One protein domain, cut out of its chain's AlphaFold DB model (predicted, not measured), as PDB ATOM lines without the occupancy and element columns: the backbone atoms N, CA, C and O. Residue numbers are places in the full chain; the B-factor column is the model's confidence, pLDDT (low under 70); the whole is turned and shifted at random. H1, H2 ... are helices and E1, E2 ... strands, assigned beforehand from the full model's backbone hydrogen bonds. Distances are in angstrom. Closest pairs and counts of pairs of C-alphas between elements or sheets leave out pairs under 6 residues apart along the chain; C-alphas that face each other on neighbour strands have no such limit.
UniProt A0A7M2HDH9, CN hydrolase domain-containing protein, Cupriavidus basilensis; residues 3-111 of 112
ATOM      1  N   ALA A   3     161.328 188.867 307.880       80.31
ATOM      2  CA  ALA A   3     160.688 188.660 306.591       80.31
ATOM      3  C   ALA A   3     159.465 189.578 306.488       80.31
ATOM      4  O   ALA A   3     158.651 189.651 307.413       80.31
ATOM      5  N   ILE A   4     159.371 190.281 305.362       81.88
ATOM      6  CA  ILE A   4     158.264 191.160 304.979       81.88
ATOM      7  C   ILE A   4     157.780 190.738 303.593       81.88
ATOM      8  O   ILE A   4     158.593 190.441 302.719       81.88
ATOM      9  N   GLY A   5     156.464 190.669 303.418       80.19
ATOM     10  CA  GLY A   5     155.826 190.362 302.138       80.19
ATOM     11  C   GLY A   5     155.012 191.543 301.615       80.19
ATOM     12  O   GLY A   5     155.038 192.624 302.191       80.19
ATOM     13  N   ALA A   6     154.235 191.312 300.555       83.56
ATOM     14  CA  ALA A   6     153.338 192.319 299.972       83.56
ATOM     15  C   ALA A   6     152.191 192.760 300.908       83.56
ATOM     16  O   ALA A   6     151.504 193.736 300.630       83.56
ATOM     17  N   HIS A   7     151.960 192.036 302.006       79.88
ATOM     18  CA  HIS A   7     150.994 192.412 303.032       79.88
ATOM     19  C   HIS A   7     151.701 193.180 304.156       79.88
ATOM     20  O   HIS A   7     152.420 192.576 304.952       79.88
ATOM     21  N   ASP A   8     151.442 194.484 304.272       73.94
ATOM     22  CA  ASP A   8     152.139 195.393 305.206       73.94
ATOM     23  C   ASP A   8     152.048 194.991 306.690       73.94
ATOM     24  O   ASP A   8     152.933 195.308 307.495       73.94
ATOM     25  N   ASN A   9     151.005 194.239 307.049       79.31
ATOM     26  CA  ASN A   9     150.747 193.788 308.418       79.31
ATOM     27  C   ASN A   9     151.289 192.378 308.713       79.31
ATOM     28  O   ASN A   9     151.171 191.904 309.843       79.31
ATOM     29  N   ALA A  10     151.880 191.697 307.728       84.12
ATOM     30  CA  ALA A  10     152.457 190.368 307.888       84.12
ATOM     31  C   ALA A  10     153.986 190.467 307.971       84.12
ATOM     32  O   ALA A  10     154.689 190.492 306.960       84.12
ATOM     33  N   LYS A  11     154.501 190.532 309.203       89.06
ATOM     34  CA  LYS A  11     155.940 190.558 309.488       89.06
ATOM     35  C   LYS A  11     156.300 189.374 310.365       89.06
ATOM     36  O   LYS A  11     155.630 189.123 311.363       89.06
ATOM     37  N   TYR A  12     157.377 188.687 310.013       92.00
ATOM     38  CA  TYR A  12     157.957 187.645 310.851       92.00
ATOM     39  C   TYR A  12     159.379 188.039 311.241       92.00
ATOM     40  O   TYR A  12     160.145 188.519 310.406       92.00
ATOM     41  N   VAL A  13     159.736 187.855 312.509       91.06
ATOM     42  CA  VAL A  13     161.074 188.141 313.036       91.06
ATOM     43  C   VAL A  13     161.667 186.829 313.518       91.06
ATOM     44  O   VAL A  13     161.035 186.123 314.296       91.06
ATOM     45  N   ALA A  14     162.883 186.515 313.071       91.88
ATOM     46  CA  ALA A  14     163.596 185.332 313.537       91.88
ATOM     47  C   ALA A  14     163.763 185.396 315.061       91.88
ATOM     48  O   ALA A  14     164.305 186.373 315.585       91.88
ATOM     49  N   ARG A  15     163.308 184.356 315.760       95.12
ATOM     50  CA  ARG A  15     163.225 184.317 317.221       95.12
ATOM     51  C   ARG A  15     164.533 183.925 317.871       95.12
ATOM     52  O   ARG A  15     164.837 184.402 318.959       95.12
ATOM     53  N   VAL A  16     165.298 183.048 317.226       95.44
ATOM     54  CA  VAL A  16     166.588 182.594 317.749       95.44
ATOM     55  C   VAL A  16     167.718 183.109 316.858       95.44
ATOM     56  O   VAL A  16     167.888 182.626 315.736       95.44
ATOM     57  N   PRO A  17     168.500 184.099 317.324       94.12
ATOM     58  CA  PRO A  17     169.643 184.596 316.578       94.12
ATOM     59  C   PRO A  17     170.789 183.579 316.584       94.12
ATOM     60  O   PRO A  17     170.955 182.817 317.535       94.12
ATOM     61  N   VAL A  18     171.626 183.613 315.541       93.00
ATOM     62  CA  VAL A  18     172.861 182.812 315.491       93.00
ATOM     63  C   VAL A  18     173.758 183.189 316.681       93.00
ATOM     64  O   VAL A  18     174.077 184.379 316.830       93.00
ATOM     65  N   PRO A  19     174.193 182.221 317.511       92.06
ATOM     66  CA  PRO A  19     175.097 182.481 318.625       92.06
ATOM     67  C   PRO A  19     176.391 183.148 318.163       92.06
ATOM     68  O   PRO A  19     176.890 182.853 317.078       92.06
ATOM     69  N   ILE A  20     176.948 184.028 318.996       91.25
ATOM     70  CA  ILE A  20     178.214 184.755 318.794       91.25
ATOM     71  C   ILE A  20     178.152 185.805 317.667       91.25
ATOM     72  O   ILE A  20     178.664 186.911 317.837       91.25
ATOM     73  N   GLY A  21     177.520 185.500 316.531       88.44
ATOM     74  CA  GLY A  21     177.394 186.411 315.392       88.44
ATOM     75  C   GLY A  21     176.279 187.441 315.569       88.44
ATOM     76  O   GLY A  21     176.515 188.640 315.451       88.44
ATOM     77  N   MET A  22     175.063 186.977 315.868       91.69
ATOM     78  CA  MET A  22     173.893 187.843 316.068       91.69
ATOM     79  C   MET A  22     173.565 188.022 317.551       91.69
ATOM     80  O   MET A  22     173.204 189.119 317.974       91.69
ATOM     81  N   TRP A  23     173.688 186.947 318.332       93.38
ATOM     82  CA  TRP A  23     173.457 186.952 319.774       93.38
ATOM     83  C   TRP A  23     174.784 186.953 320.535       93.38
ATOM     84  O   TRP A  23     175.549 185.991 320.459       93.38
ATOM     85  N   ARG A  24     175.060 188.032 321.267       94.12
ATOM     86  CA  ARG A  24     176.296 188.259 322.025       94.12
ATOM     87  C   ARG A  24     175.924 188.656 323.454       94.12
ATOM     88  O   ARG A  24     175.757 189.847 323.712       94.12
ATOM     89  N   PRO A  25     175.809 187.701 324.394       88.94
ATOM     90  CA  PRO A  25     175.329 187.989 325.749       88.94
ATOM     91  C   PRO A  25     176.244 188.941 326.534       88.94
ATOM     92  O   PRO A  25     175.812 189.530 327.516       88.94
ATOM     93  N   TRP A  26     177.493 189.111 326.096       92.06
ATOM     94  CA  TRP A  26     178.476 190.017 326.694       92.06
ATOM     95  C   TRP A  26     178.539 191.412 326.045       92.06
ATOM     96  O   TRP A  26     179.327 192.244 326.485       92.06
ATOM     97  N   ALA A  27     177.789 191.675 324.968       93.12
ATOM     98  CA  ALA A  27     177.852 192.945 324.245       93.12
ATOM     99  C   ALA A  27     176.714 193.889 324.659       93.12
ATOM    100  O   ALA A  27     175.585 193.459 324.872       93.12
ATOM    101  N   SER A  28     176.992 195.196 324.681       91.31
ATOM    102  CA  SER A  28     175.983 196.241 324.920       91.31
ATOM    103  C   SER A  28     174.945 196.357 323.796       91.31
ATOM    104  O   SER A  28     173.871 196.913 324.002       91.31
ATOM    105  N   SER A  29     175.250 195.816 322.613       92.44
ATOM    106  CA  SER A  29     174.326 195.678 321.490       92.44
ATOM    107  C   SER A  29     174.348 194.234 320.987       92.44
ATOM    108  O   SER A  29     175.387 193.720 320.569       92.44
ATOM    109  N   SER A  30     173.194 193.573 321.061       93.00
ATOM    110  CA  SER A  30     172.992 192.176 320.674       93.00
ATOM    111  C   SER A  30     171.568 191.996 320.166       93.00
ATOM    112  O   SER A  30     170.644 192.650 320.652       93.00
ATOM    113  N   ALA A  31     171.361 191.071 319.229       92.00
ATOM    114  CA  ALA A  31     170.011 190.611 318.932       92.00
ATOM    115  C   ALA A  31     169.400 189.970 320.188       92.00
ATOM    116  O   ALA A  31     170.114 189.352 320.979       92.00
ATOM    117  N   LEU A  32     168.088 190.106 320.364       90.06
ATOM    118  CA  LEU A  32     167.353 189.439 321.435       90.06
ATOM    119  C   LEU A  32     166.895 188.058 320.966       90.06
ATOM    120  O   LEU A  32     166.453 187.901 319.830       90.06
ATOM    121  N   GLY A  33     167.003 187.068 321.851       91.50
ATOM    122  CA  GLY A  33     166.423 185.744 321.646       91.50
ATOM    123  C   GLY A  33     165.040 185.657 322.283       91.50
ATOM    124  O   GLY A  33     164.871 186.024 323.441       91.50
ATOM    125  N   GLN A  34     164.060 185.152 321.539       93.81
ATOM    126  CA  GLN A  34     162.695 184.903 322.004       93.81
ATOM    127  C   GLN A  34     162.264 183.479 321.621       93.81
ATOM    128  O   GLN A  34     161.353 183.327 320.818       93.81
ATOM    129  N   PRO A  35     162.891 182.412 322.151       91.62
ATOM    130  CA  PRO A  35     162.660 181.034 321.688       91.62
ATOM    131  C   PRO A  35     161.199 180.557 321.780       91.62
ATOM    132  O   PRO A  35     160.817 179.653 321.043       91.62
ATOM    133  N   PHE A  36     160.387 181.185 322.638       95.50
ATOM    134  CA  PHE A  36     158.943 180.948 322.791       95.50
ATOM    135  C   PHE A  36     158.064 182.001 322.097       95.50
ATOM    136  O   PHE A  36     156.854 182.037 322.293       95.50
ATOM    137  N   GLY A  37     158.673 182.909 321.338       94.50
ATOM    138  CA  GLY A  37     157.969 183.927 320.578       94.50
ATOM    139  C   GLY A  37     157.143 183.315 319.451       94.50
ATOM    140  O   GLY A  37     157.389 182.187 319.012       94.50
ATOM    141  N   LYS A  38     156.183 184.106 318.967       94.38
ATOM    142  CA  LYS A  38     155.240 183.693 317.929       94.38
ATOM    143  C   LYS A  38     155.963 183.193 316.674       94.38
ATOM    144  O   LYS A  38     156.788 183.910 316.108       94.38
ATOM    145  N   GLY A  39     155.649 181.970 316.257       95.12
ATOM    146  CA  GLY A  39     156.225 181.291 315.097       95.12
ATOM    147  C   GLY A  39     155.447 181.463 313.800       95.12
ATOM    148  O   GLY A  39     155.984 181.176 312.730       95.12
ATOM    149  N   SER A  40     154.199 181.923 313.883       95.44
ATOM    150  CA  SER A  40     153.318 182.043 312.728       95.44
ATOM    151  C   SER A  40     152.886 183.472 312.405       95.44
ATOM    152  O   SER A  40     152.837 184.378 313.247       95.44
ATOM    153  N   VAL A  41     152.501 183.665 311.148       94.25
ATOM    154  CA  VAL A  41     151.836 184.872 310.659       94.25
ATOM    155  C   VAL A  41     150.631 184.482 309.810       94.25
ATOM    156  O   VAL A  41     150.666 183.497 309.079       94.25
ATOM    157  N   ARG A  42     149.540 185.246 309.899       93.31
ATOM    158  CA  ARG A  42     148.338 184.987 309.101       93.31
ATOM    159  C   ARG A  42     148.405 185.762 307.790       93.31
ATOM    160  O   ARG A  42     148.572 186.980 307.812       93.31
ATOM    161  N   ILE A  43     148.249 185.060 306.669       91.94
ATOM    162  CA  ILE A  43     148.227 185.634 305.319       91.94
ATOM    163  C   ILE A  43     146.993 185.093 304.596       91.94
ATOM    164  O   ILE A  43     146.912 183.906 304.284       91.94
ATOM    165  N   GLY A  44     146.002 185.954 304.362       90.88
ATOM    166  CA  GLY A  44     144.699 185.524 303.847       90.88
ATOM    167  C   GLY A  44     144.044 184.490 304.771       90.88
ATOM    168  O   GLY A  44     143.864 184.747 305.965       90.88
ATOM    169  N   SER A  45     143.705 183.324 304.215       92.50
ATOM    170  CA  SER A  45     143.164 182.167 304.945       92.50
ATOM    171  C   SER A  45     144.235 181.226 305.509       92.50
ATOM    172  O   SER A  45     143.884 180.245 306.155       92.50
ATOM    173  N   GLN A  46     145.520 181.497 305.267       95.31
ATOM    174  CA  GLN A  46     146.618 180.625 305.675       95.31
ATOM    175  C   GLN A  46     147.243 181.083 306.993       95.31
ATOM    176  O   GLN A  46     147.466 182.281 307.212       95.31
ATOM    177  N   VAL A  47     147.585 180.116 307.842       96.88
ATOM    178  CA  VAL A  47     148.459 180.306 309.003       96.88
ATOM    179  C   VAL A  47     149.848 179.839 308.591       96.88
ATOM    180  O   VAL A  47     150.113 178.649 308.451       96.88
ATOM    181  N   VAL A  48     150.732 180.793 308.331       96.56
ATOM    182  CA  VAL A  48     152.077 180.529 307.830       96.56
ATOM    183  C   VAL A  48     153.010 180.307 309.007       96.56
ATOM    184  O   VAL A  48     153.352 181.266 309.695       96.56
ATOM    185  N   GLY A  49     153.443 179.066 309.222       97.31
ATOM    186  CA  GLY A  49     154.519 178.740 310.153       97.31
ATOM    187  C   GLY A  49     155.868 179.049 309.513       97.31
ATOM    188  O   GLY A  49     156.221 178.448 308.499       97.31
ATOM    189  N   ALA A  50     156.618 179.996 310.072       96.06
ATOM    190  CA  ALA A  50     157.856 180.477 309.474       96.06
ATOM    191  C   ALA A  50     159.085 180.071 310.295       96.06
ATOM    192  O   ALA A  50     159.082 180.103 311.526       96.06
ATOM    193  N   ALA A  51     160.169 179.734 309.598       96.56
ATOM    194  CA  ALA A  51     161.476 179.514 310.205       96.56
ATOM    195  C   ALA A  51     162.572 180.142 309.339       96.56
ATOM    196  O   ALA A  51     162.768 179.777 308.173       96.56
ATOM    197  N   ILE A  52     163.307 181.095 309.911       95.31
ATOM    198  CA  ILE A  52     164.378 181.795 309.201       95.31
ATOM    199  C   ILE A  52     165.729 181.179 309.561       95.31
ATOM    200  O   ILE A  52     166.158 181.211 310.716       95.31
ATOM    201  N   CYS A  53     166.453 180.725 308.539       94.12
ATOM    202  CA  CYS A  53     167.853 180.330 308.596       94.12
ATOM    203  C   CYS A  53     168.157 179.426 309.804       94.12
ATOM    204  O   CYS A  53     167.744 178.272 309.836       94.12
ATOM    205  N   TYR A  54     168.891 179.931 310.797       94.25
ATOM    206  CA  TYR A  54     169.356 179.157 311.949       94.25
ATOM    207  C   TYR A  54     168.227 178.511 312.761       94.25
ATOM    208  O   TYR A  54     168.425 177.427 313.299       94.25
ATOM    209  N   GLU A  55     167.029 179.105 312.791       95.00
ATOM    210  CA  GLU A  55     165.870 178.509 313.471       95.00
ATOM    211  C   GLU A  55     165.492 177.135 312.915       95.00
ATOM    212  O   GLU A  55     164.988 176.298 313.655       95.00
ATOM    213  N   GLN A  56     165.774 176.883 311.635       96.31
ATOM    214  CA  GLN A  56     165.481 175.611 310.971       96.31
ATOM    215  C   GLN A  56     166.316 174.456 311.538       96.31
ATOM    216  O   GLN A  56     165.991 173.302 311.307       96.31
ATOM    217  N   LEU A  57     167.383 174.752 312.285       94.81
ATOM    218  CA  LEU A  57     168.233 173.756 312.940       94.81
ATOM    219  C   LEU A  57     167.818 173.493 314.395       94.81
ATOM    220  O   LEU A  57     168.446 172.687 315.079       94.81
ATOM    221  N   LEU A  58     166.800 174.197 314.895       96.25
ATOM    222  CA  LEU A  58     166.415 174.181 316.299       96.25
ATOM    223  C   LEU A  58     165.035 173.560 316.481       96.25
ATOM    224  O   LEU A  58     164.042 174.026 315.932       96.25
ATOM    225  N   VAL A  59     164.962 172.551 317.346       96.62
ATOM    226  CA  VAL A  59     163.712 171.835 317.630       96.62
ATOM    227  C   VAL A  59     162.698 172.728 318.351       96.62
ATOM    228  O   VAL A  59     161.546 172.802 317.941       96.62
ATOM    229  N   LEU A  60     163.116 173.438 319.404       96.38
ATOM    230  CA  LEU A  60     162.205 174.207 320.262       96.38
ATOM    231  C   LEU A  60     161.368 175.276 319.521       96.38
ATOM    232  O   LEU A  60     160.145 175.221 319.633       96.38
ATOM    233  N   PRO A  61     161.944 176.233 318.762       96.00
ATOM    234  CA  PRO A  61     161.137 177.235 318.059       96.00
ATOM    235  C   PRO A  61     160.242 176.607 316.981       96.00
ATOM    236  O   PRO A  61     159.145 177.106 316.728       96.00
ATOM    237  N   LEU A  62     160.659 175.492 316.369       96.44
ATOM    238  CA  LEU A  62     159.801 174.751 315.444       96.44
ATOM    239  C   LEU A  62     158.603 174.139 316.176       96.44
ATOM    240  O   LEU A  62     157.483 174.366 315.740       96.44
ATOM    241  N   LEU A  63     158.789 173.510 317.340       96.94
ATOM    242  CA  LEU A  63     157.672 173.012 318.157       96.94
ATOM    243  C   LEU A  63     156.701 174.122 318.575       96.94
ATOM    244  O   LEU A  63     155.491 173.937 318.484       96.94
ATOM    245  N   VAL A  64     157.211 175.290 318.980       96.94
ATOM    246  CA  VAL A  64     156.366 176.458 319.293       96.94
ATOM    247  C   VAL A  64     155.549 176.873 318.068       96.94
ATOM    248  O   VAL A  64     154.355 177.110 318.180       96.94
ATOM    249  N   THR A  65     156.167 176.887 316.885       96.94
ATOM    250  CA  THR A  65     155.472 177.185 315.619       96.94
ATOM    251  C   THR A  65     154.365 176.177 315.328       96.94
ATOM    252  O   THR A  65     153.308 176.549 314.839       96.94
ATOM    253  N   MET A  66     154.601 174.902 315.620       96.00
ATOM    254  CA  MET A  66     153.656 173.813 315.357       96.00
ATOM    255  C   MET A  66     152.478 173.820 316.318       96.00
ATOM    256  O   MET A  66     151.362 173.523 315.913       96.00
ATOM    257  N   ALA A  67     152.711 174.217 317.570       96.94
ATOM    258  CA  ALA A  67     151.651 174.429 318.547       96.94
ATOM    259  C   ALA A  67     150.685 175.560 318.144       96.94
ATOM    260  O   ALA A  67     149.588 175.645 318.690       96.94
ATOM    261  N   GLU A  68     151.071 176.414 317.190       96.94
ATOM    262  CA  GLU A  68     150.208 177.443 316.598       96.94
ATOM    263  C   GLU A  68     149.363 176.930 315.413       96.94
ATOM    264  O   GLU A  68     148.685 177.733 314.778       96.94
ATOM    265  N   ASP A  69     149.396 175.622 315.126       97.00
ATOM    266  CA  ASP A  69     148.605 174.925 314.095       97.00
ATOM    267  C   ASP A  69     148.701 175.562 312.687       97.00
ATOM    268  O   ASP A  69     147.718 176.066 312.132       97.00
ATOM    269  N   PRO A  70     149.913 175.622 312.096       98.00
ATOM    270  CA  PRO A  70     150.111 176.247 310.798       98.00
ATOM    271  C   PRO A  70     149.510 175.404 309.671       98.00
ATOM    272  O   PRO A  70     149.599 174.182 309.667       98.00
ATOM    273  N   THR A  71     148.997 176.069 308.640       98.31
ATOM    274  CA  THR A  71     148.460 175.426 307.430       98.31
ATOM    275  C   THR A  71     149.511 175.258 306.330       98.31
ATOM    276  O   THR A  71     149.298 174.526 305.366       98.31
ATOM    277  N   VAL A  72     150.653 175.939 306.457       98.12
ATOM    278  CA  VAL A  72     151.800 175.865 305.541       98.12
ATOM    279  C   VAL A  72     153.088 176.184 306.294       98.12
ATOM    280  O   VAL A  72     153.112 177.084 307.138       98.12
ATOM    281  N   LEU A  73     154.170 175.477 305.965       98.12
ATOM    282  CA  LEU A  73     155.509 175.798 306.448       98.12
ATOM    283  C   LEU A  73     156.280 176.609 305.408       98.12
ATOM    284  O   LEU A  73     156.310 176.274 304.224       98.12
ATOM    285  N   VAL A  74     156.943 177.666 305.870       97.12
ATOM    286  CA  VAL A  74     157.800 178.522 305.049       97.12
ATOM    287  C   VAL A  74     159.197 178.580 305.655       97.12
ATOM    288  O   VAL A  74     159.404 179.100 306.753       97.12
ATOM    289  N   GLY A  75     160.172 178.065 304.910       96.56
ATOM    290  CA  GLY A  75     161.590 178.199 305.223       96.56
ATOM    291  C   GLY A  75     162.250 179.243 304.330       96.56
ATOM    292  O   GLY A  75     162.064 179.246 303.114       96.56
ATOM    293  N   THR A  76     163.044 180.132 304.920       95.38
ATOM    294  CA  THR A  76     163.904 181.039 304.150       95.38
ATOM    295  C   THR A  76     165.302 181.120 304.739       95.38
ATOM    296  O   THR A  76     165.457 181.203 305.959       95.38
ATOM    297  N   SER A  77     166.322 181.086 303.882       93.94
ATOM    298  CA  SER A  77     167.722 181.008 304.306       93.94
ATOM    299  C   SER A  77     168.637 181.877 303.442       93.94
ATOM    300  O   SER A  77     168.504 181.940 302.222       93.94
ATOM    301  N   ASN A  78     169.620 182.524 304.070       92.81
ATOM    302  CA  ASN A  78     170.778 183.089 303.377       92.81
ATOM    303  C   ASN A  78     171.984 182.201 303.693       92.81
ATOM    304  O   ASN A  78     172.496 182.233 304.814       92.81
ATOM    305  N   ILE A  79     172.400 181.390 302.720       91.06
ATOM    306  CA  ILE A  79     173.378 180.320 302.932       91.06
ATOM    307  C   ILE A  79     174.798 180.689 302.492       91.06
ATOM    308  O   ILE A  79     175.704 179.872 302.644       91.06
ATOM    309  N   TRP A  80     175.022 181.913 301.997       89.88
ATOM    310  CA  TRP A  80     176.314 182.349 301.443       89.88
ATOM    311  C   TRP A  80     177.496 182.051 302.389       89.88
ATOM    312  O   TRP A  80     178.560 181.600 301.960       89.88
ATOM    313  N   TRP A  81     177.289 182.256 303.695       85.81
ATOM    314  CA  TRP A  81     178.304 182.104 304.741       85.81
ATOM    315  C   TRP A  81     178.625 180.637 305.063       85.81
ATOM    316  O   TRP A  81     179.690 180.345 305.597       85.81
ATOM    317  N   ALA A  82     177.720 179.718 304.718       90.19
ATOM    318  CA  ALA A  82     177.808 178.288 305.001       90.19
ATOM    319  C   ALA A  82     177.885 177.428 303.728       90.19
ATOM    320  O   ALA A  82     177.807 176.208 303.796       90.19
ATOM    321  N   ARG A  83     178.078 178.035 302.550       89.19
ATOM    322  CA  ARG A  83     178.012 177.359 301.239       89.19
ATOM    323  C   ARG A  83     178.989 176.191 301.026       89.19
ATOM    324  O   ARG A  83     178.859 175.469 300.049       89.19
ATOM    325  N   ARG A  84     180.013 176.052 301.875       93.06
ATOM    326  CA  ARG A  84     181.012 174.962 301.829       93.06
ATOM    327  C   ARG A  84     180.854 173.961 302.977       93.06
ATOM    328  O   ARG A  84     181.782 173.214 303.263       93.06
ATOM    329  N   THR A  85     179.722 173.984 303.669       94.56
ATOM    330  CA  THR A  85     179.388 173.043 304.740       94.56
ATOM    331  C   THR A  85     178.100 172.304 304.387       94.56
ATOM    332  O   THR A  85     177.448 172.625 303.398       94.56
ATOM    333  N   SER A  86     177.715 171.327 305.207       95.25
ATOM    334  CA  SER A  86     176.452 170.593 305.068       95.25
ATOM    335  C   SER A  86     175.228 171.352 305.596       95.25
ATOM    336  O   SER A  86     174.108 170.865 305.476       95.25
ATOM    337  N   ILE A  87     175.408 172.540 306.188       94.31
ATOM    338  CA  ILE A  87     174.314 173.314 306.798       94.31
ATOM    339  C   ILE A  87     173.157 173.578 305.819       94.31
ATOM    340  O   ILE A  87     172.014 173.390 306.236       94.31
ATOM    341  N   PRO A  88     173.389 173.985 304.552       94.56
ATOM    342  CA  PRO A  88     172.292 174.264 303.627       94.56
ATOM    343  C   PRO A  88     171.411 173.042 303.352       94.56
ATOM    344  O   PRO A  88     170.187 173.170 303.302       94.56
ATOM    345  N   ASP A  89     172.033 171.870 303.216       95.50
ATOM    346  CA  ASP A  89     171.325 170.617 302.962       95.50
ATOM    347  C   ASP A  89     170.564 170.177 304.215       95.50
ATOM    348  O   ASP A  89     169.377 169.871 304.139       95.50
ATOM    349  N   ILE A  90     171.193 170.263 305.395       96.31
ATOM    350  CA  ILE A  90     170.541 169.959 306.679       96.31
ATOM    351  C   ILE A  90     169.311 170.850 306.894       96.31
ATOM    352  O   ILE A  90     168.270 170.361 307.317       96.31
ATOM    353  N   GLN A  91     169.398 172.145 306.589       96.25
ATOM    354  CA  GLN A  91     168.272 173.075 306.714       96.25
ATOM    355  C   GLN A  91     167.067 172.658 305.858       96.25
ATOM    356  O   GLN A  91     165.938 172.625 306.353       96.25
ATOM    357  N   MET A  92     167.306 172.303 304.592       96.50
ATOM    358  CA  MET A  92     166.249 171.844 303.690       96.50
ATOM    359  C   MET A  92     165.664 170.499 304.138       96.50
ATOM    360  O   MET A  92     164.440 170.339 304.151       96.50
ATOM    361  N   GLU A  93     166.512 169.550 304.540       97.75
ATOM    362  CA  GLU A  93     166.077 168.229 305.006       97.75
ATOM    363  C   GLU A  93     165.263 168.319 306.300       97.75
ATOM    364  O   GLU A  93     164.208 167.696 306.403       97.75
ATOM    365  N   VAL A  94     165.676 169.150 307.263       97.38
ATOM    366  CA  VAL A  94     164.921 169.348 308.509       97.38
ATOM    367  C   VAL A  94     163.553 169.968 308.227       97.38
ATOM    368  O   VAL A  94     162.544 169.458 308.712       97.38
ATOM    369  N   MET A  95     163.480 171.023 307.408       98.06
ATOM    370  CA  MET A  95     162.192 171.626 307.041       98.06
ATOM    371  C   MET A  95     161.292 170.638 306.288       98.06
ATOM    372  O   MET A  95     160.090 170.574 306.551       98.06
ATOM    373  N   SER A  96     161.871 169.830 305.399       98.31
ATOM    374  CA  SER A  96     161.153 168.784 304.664       98.31
ATOM    375  C   SER A  96     160.636 167.682 305.588       98.31
ATOM    376  O   SER A  96     159.502 167.230 305.428       98.31
ATOM    377  N   ALA A  97     161.428 167.266 306.577       98.06
ATOM    378  CA  ALA A  97     161.033 166.267 307.562       98.06
ATOM    379  C   ALA A  97     159.858 166.754 308.419       98.06
ATOM    380  O   ALA A  97     158.882 166.025 308.581       98.06
ATOM    381  N   TRP A  98     159.903 167.997 308.899       97.88
ATOM    382  CA  TRP A  98     158.800 168.591 309.658       97.88
ATOM    383  C   TRP A  98     157.522 168.743 308.836       97.88
ATOM    384  O   TRP A  98     156.442 168.416 309.322       97.88
ATOM    385  N   ALA A  99     157.639 169.183 307.582       98.19
ATOM    386  CA  ALA A  99     156.503 169.277 306.671       98.19
ATOM    387  C   ALA A  99     155.844 167.909 306.447       98.19
ATOM    388  O   ALA A  99     154.628 167.779 306.564       98.19
ATOM    389  N   ARG A 100     156.652 166.865 306.211       98.31
ATOM    390  CA  ARG A 100     156.164 165.482 306.074       98.31
ATOM    391  C   ARG A 100     155.521 164.965 307.356       98.31
ATOM    392  O   ARG A 100     154.461 164.357 307.278       98.31
ATOM    393  N   LEU A 101     156.139 165.214 308.513       97.38
ATOM    394  CA  LEU A 101     155.631 164.761 309.810       97.38
ATOM    395  C   LEU A 101     154.236 165.323 310.109       97.38
ATOM    396  O   LEU A 101     153.403 164.622 310.670       97.38
ATOM    397  N   LEU A 102     153.987 166.575 309.724       95.88
ATOM    398  CA  LEU A 102     152.726 167.267 309.989       95.88
ATOM    399  C   LEU A 102     151.729 167.207 308.829       95.88
ATOM    400  O   LEU A 102     150.626 167.730 308.951       95.88
ATOM    401  N   GLY A 103     152.105 166.611 307.696       97.81
ATOM    402  CA  GLY A 103     151.273 166.618 306.491       97.81
ATOM    403  C   GLY A 103     151.044 168.020 305.914       97.81
ATOM    404  O   GLY A 103     150.006 168.265 305.304       97.81
ATOM    405  N   LEU A 104     151.993 168.943 306.104       98.25
ATOM    406  CA  LEU A 104     151.885 170.334 305.663       98.25
ATOM    407  C   LEU A 104     152.638 170.578 304.348       98.25
ATOM    408  O   LEU A 104     153.711 170.008 304.134       98.25
ATOM    409  N   PRO A 105     152.146 171.477 303.476       98.38
ATOM    410  CA  PRO A 105     152.929 171.961 302.348       98.38
ATOM    411  C   PRO A 105     154.153 172.752 302.835       98.38
ATOM    412  O   PRO A 105     154.079 173.497 303.817       98.38
ATOM    413  N   LEU A 106     155.271 172.617 302.115       98.44
ATOM    414  CA  LEU A 106     156.510 173.358 302.362       98.44
ATOM    415  C   LEU A 106     156.823 174.291 301.194       98.44
ATOM    416  O   LEU A 106     156.935 173.850 300.051       98.44
ATOM    417  N   ILE A 107     157.053 175.563 301.504       97.56
ATOM    418  CA  ILE A 107     157.655 176.538 300.595       97.56
ATOM    419  C   ILE A 107     159.044 176.870 301.135       97.56
ATOM    420  O   ILE A 107     159.190 177.266 302.291       97.56
ATOM    421  N   TYR A 108     160.070 176.722 300.300       97.00
ATOM    422  CA  TYR A 108     161.446 176.994 300.697       97.00
ATOM    423  C   TYR A 108     162.135 177.920 299.699       97.00
ATOM    424  O   TYR A 108     162.088 177.689 298.492       97.00
ATOM    425  N   ALA A 109     162.795 178.957 300.208       94.81
ATOM    426  CA  ALA A 109     163.588 179.883 299.410       94.81
ATOM    427  C   ALA A 109     164.978 180.054 300.027       94.81
ATOM    428  O   ALA A 109     165.120 180.237 301.234       94.81
ATOM    429  N   ALA A 110     166.019 180.030 299.199       93.38
ATOM    430  CA  ALA A 110     167.378 180.257 299.667       93.38
ATOM    431  C   ALA A 110     168.140 181.198 298.739       93.38
ATOM    432  O   ALA A 110     168.149 181.002 297.525       93.38
ATOM    433  N   ASN A 111     168.818 182.177 299.335       91.62
ATOM    434  CA  ASN A 111     169.850 182.952 298.658       91.62
ATOM    435  C   ASN A 111     171.197 182.235 298.815       91.62
ATOM    436  O   ASN A 111     171.593 181.953 299.952       91.62
TER     437      ASN A 111
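This is residues 3 to 111 of the 112 residues of the protein "CN hydrolase domain-containing protein" of Cupriavidus basilensis (UniProt A0A7M2HDH9). A strongly twisted sheet of four strands has helices H2 and H3 over one face, along its strands, while a long loop, residues 14 to 39, extends the body at one end. The printed part has 109 residues, in chain order E1 E2 E3 H1 H2 E4 H3 E5, three named helices and five named strands. The sheet's order is E2, E3, E4, E5, mixed, and the class is mixed. It is compact, with a radius of gyration of the C-alphas of 13.9 A and spans of 41 by 31 by 26 A.

E1 is residues 11 to 13, beginning at C-alpha 11 (155.940, 190.558, 309.488). E2 is 40 to 43, E3 46 to 52 (18.1 A), H1 53 to 57, H2 59 to 67 (12.4 A), E4 72 to 78 (20.4 A) and H3 87 to 102 (22.6 A). E5, 106 to 111, ends at C-alpha 111 (169.850, 182.952, 298.658).

E1 pairs with no named strand; its closest C-alpha pair with E2 is Tyr 12 and Val 41, 6.7 A. E2 and E3 form an antiparallel hairpin, N 41 to O 48 2.9 A. E3 and E4 are parallel, N 74 to O 49 2.8 A, as are E4 and E5, N 75 to O 107 2.9 A. Two strand-helix-strand units, parallel neighbour strands joined through helices, E3, H1 H2, E4 and E4, H3, E5, have right-handed crossovers. In two layers, helices on one face of a sheet, H2 lies over E3 at a height of 8.9 A and H3 over E4 and E5 at 9.5 A. H1, on the same face, touches H3, closest C-alphas Gln 56 and Gln 91, 5.7 A. H1 and H2 only just touch, only at the corner, with 3 pairs of C-alphas within 8 A. H2 and H3 have every O i to N i+4 pair within hydrogen-bond range; H1 has 0 of 1, but 2 of 2 O i to N i+3.

The C-alphas of Ser 28 and Gly 103, the farthest apart, are 42.8 A apart. The printed part has no cut; the link from E1 to E2 is long, and residues 81 to 86 stand free. Mean pLDDT of the printed part is 93.6, and no printed residue is under 70.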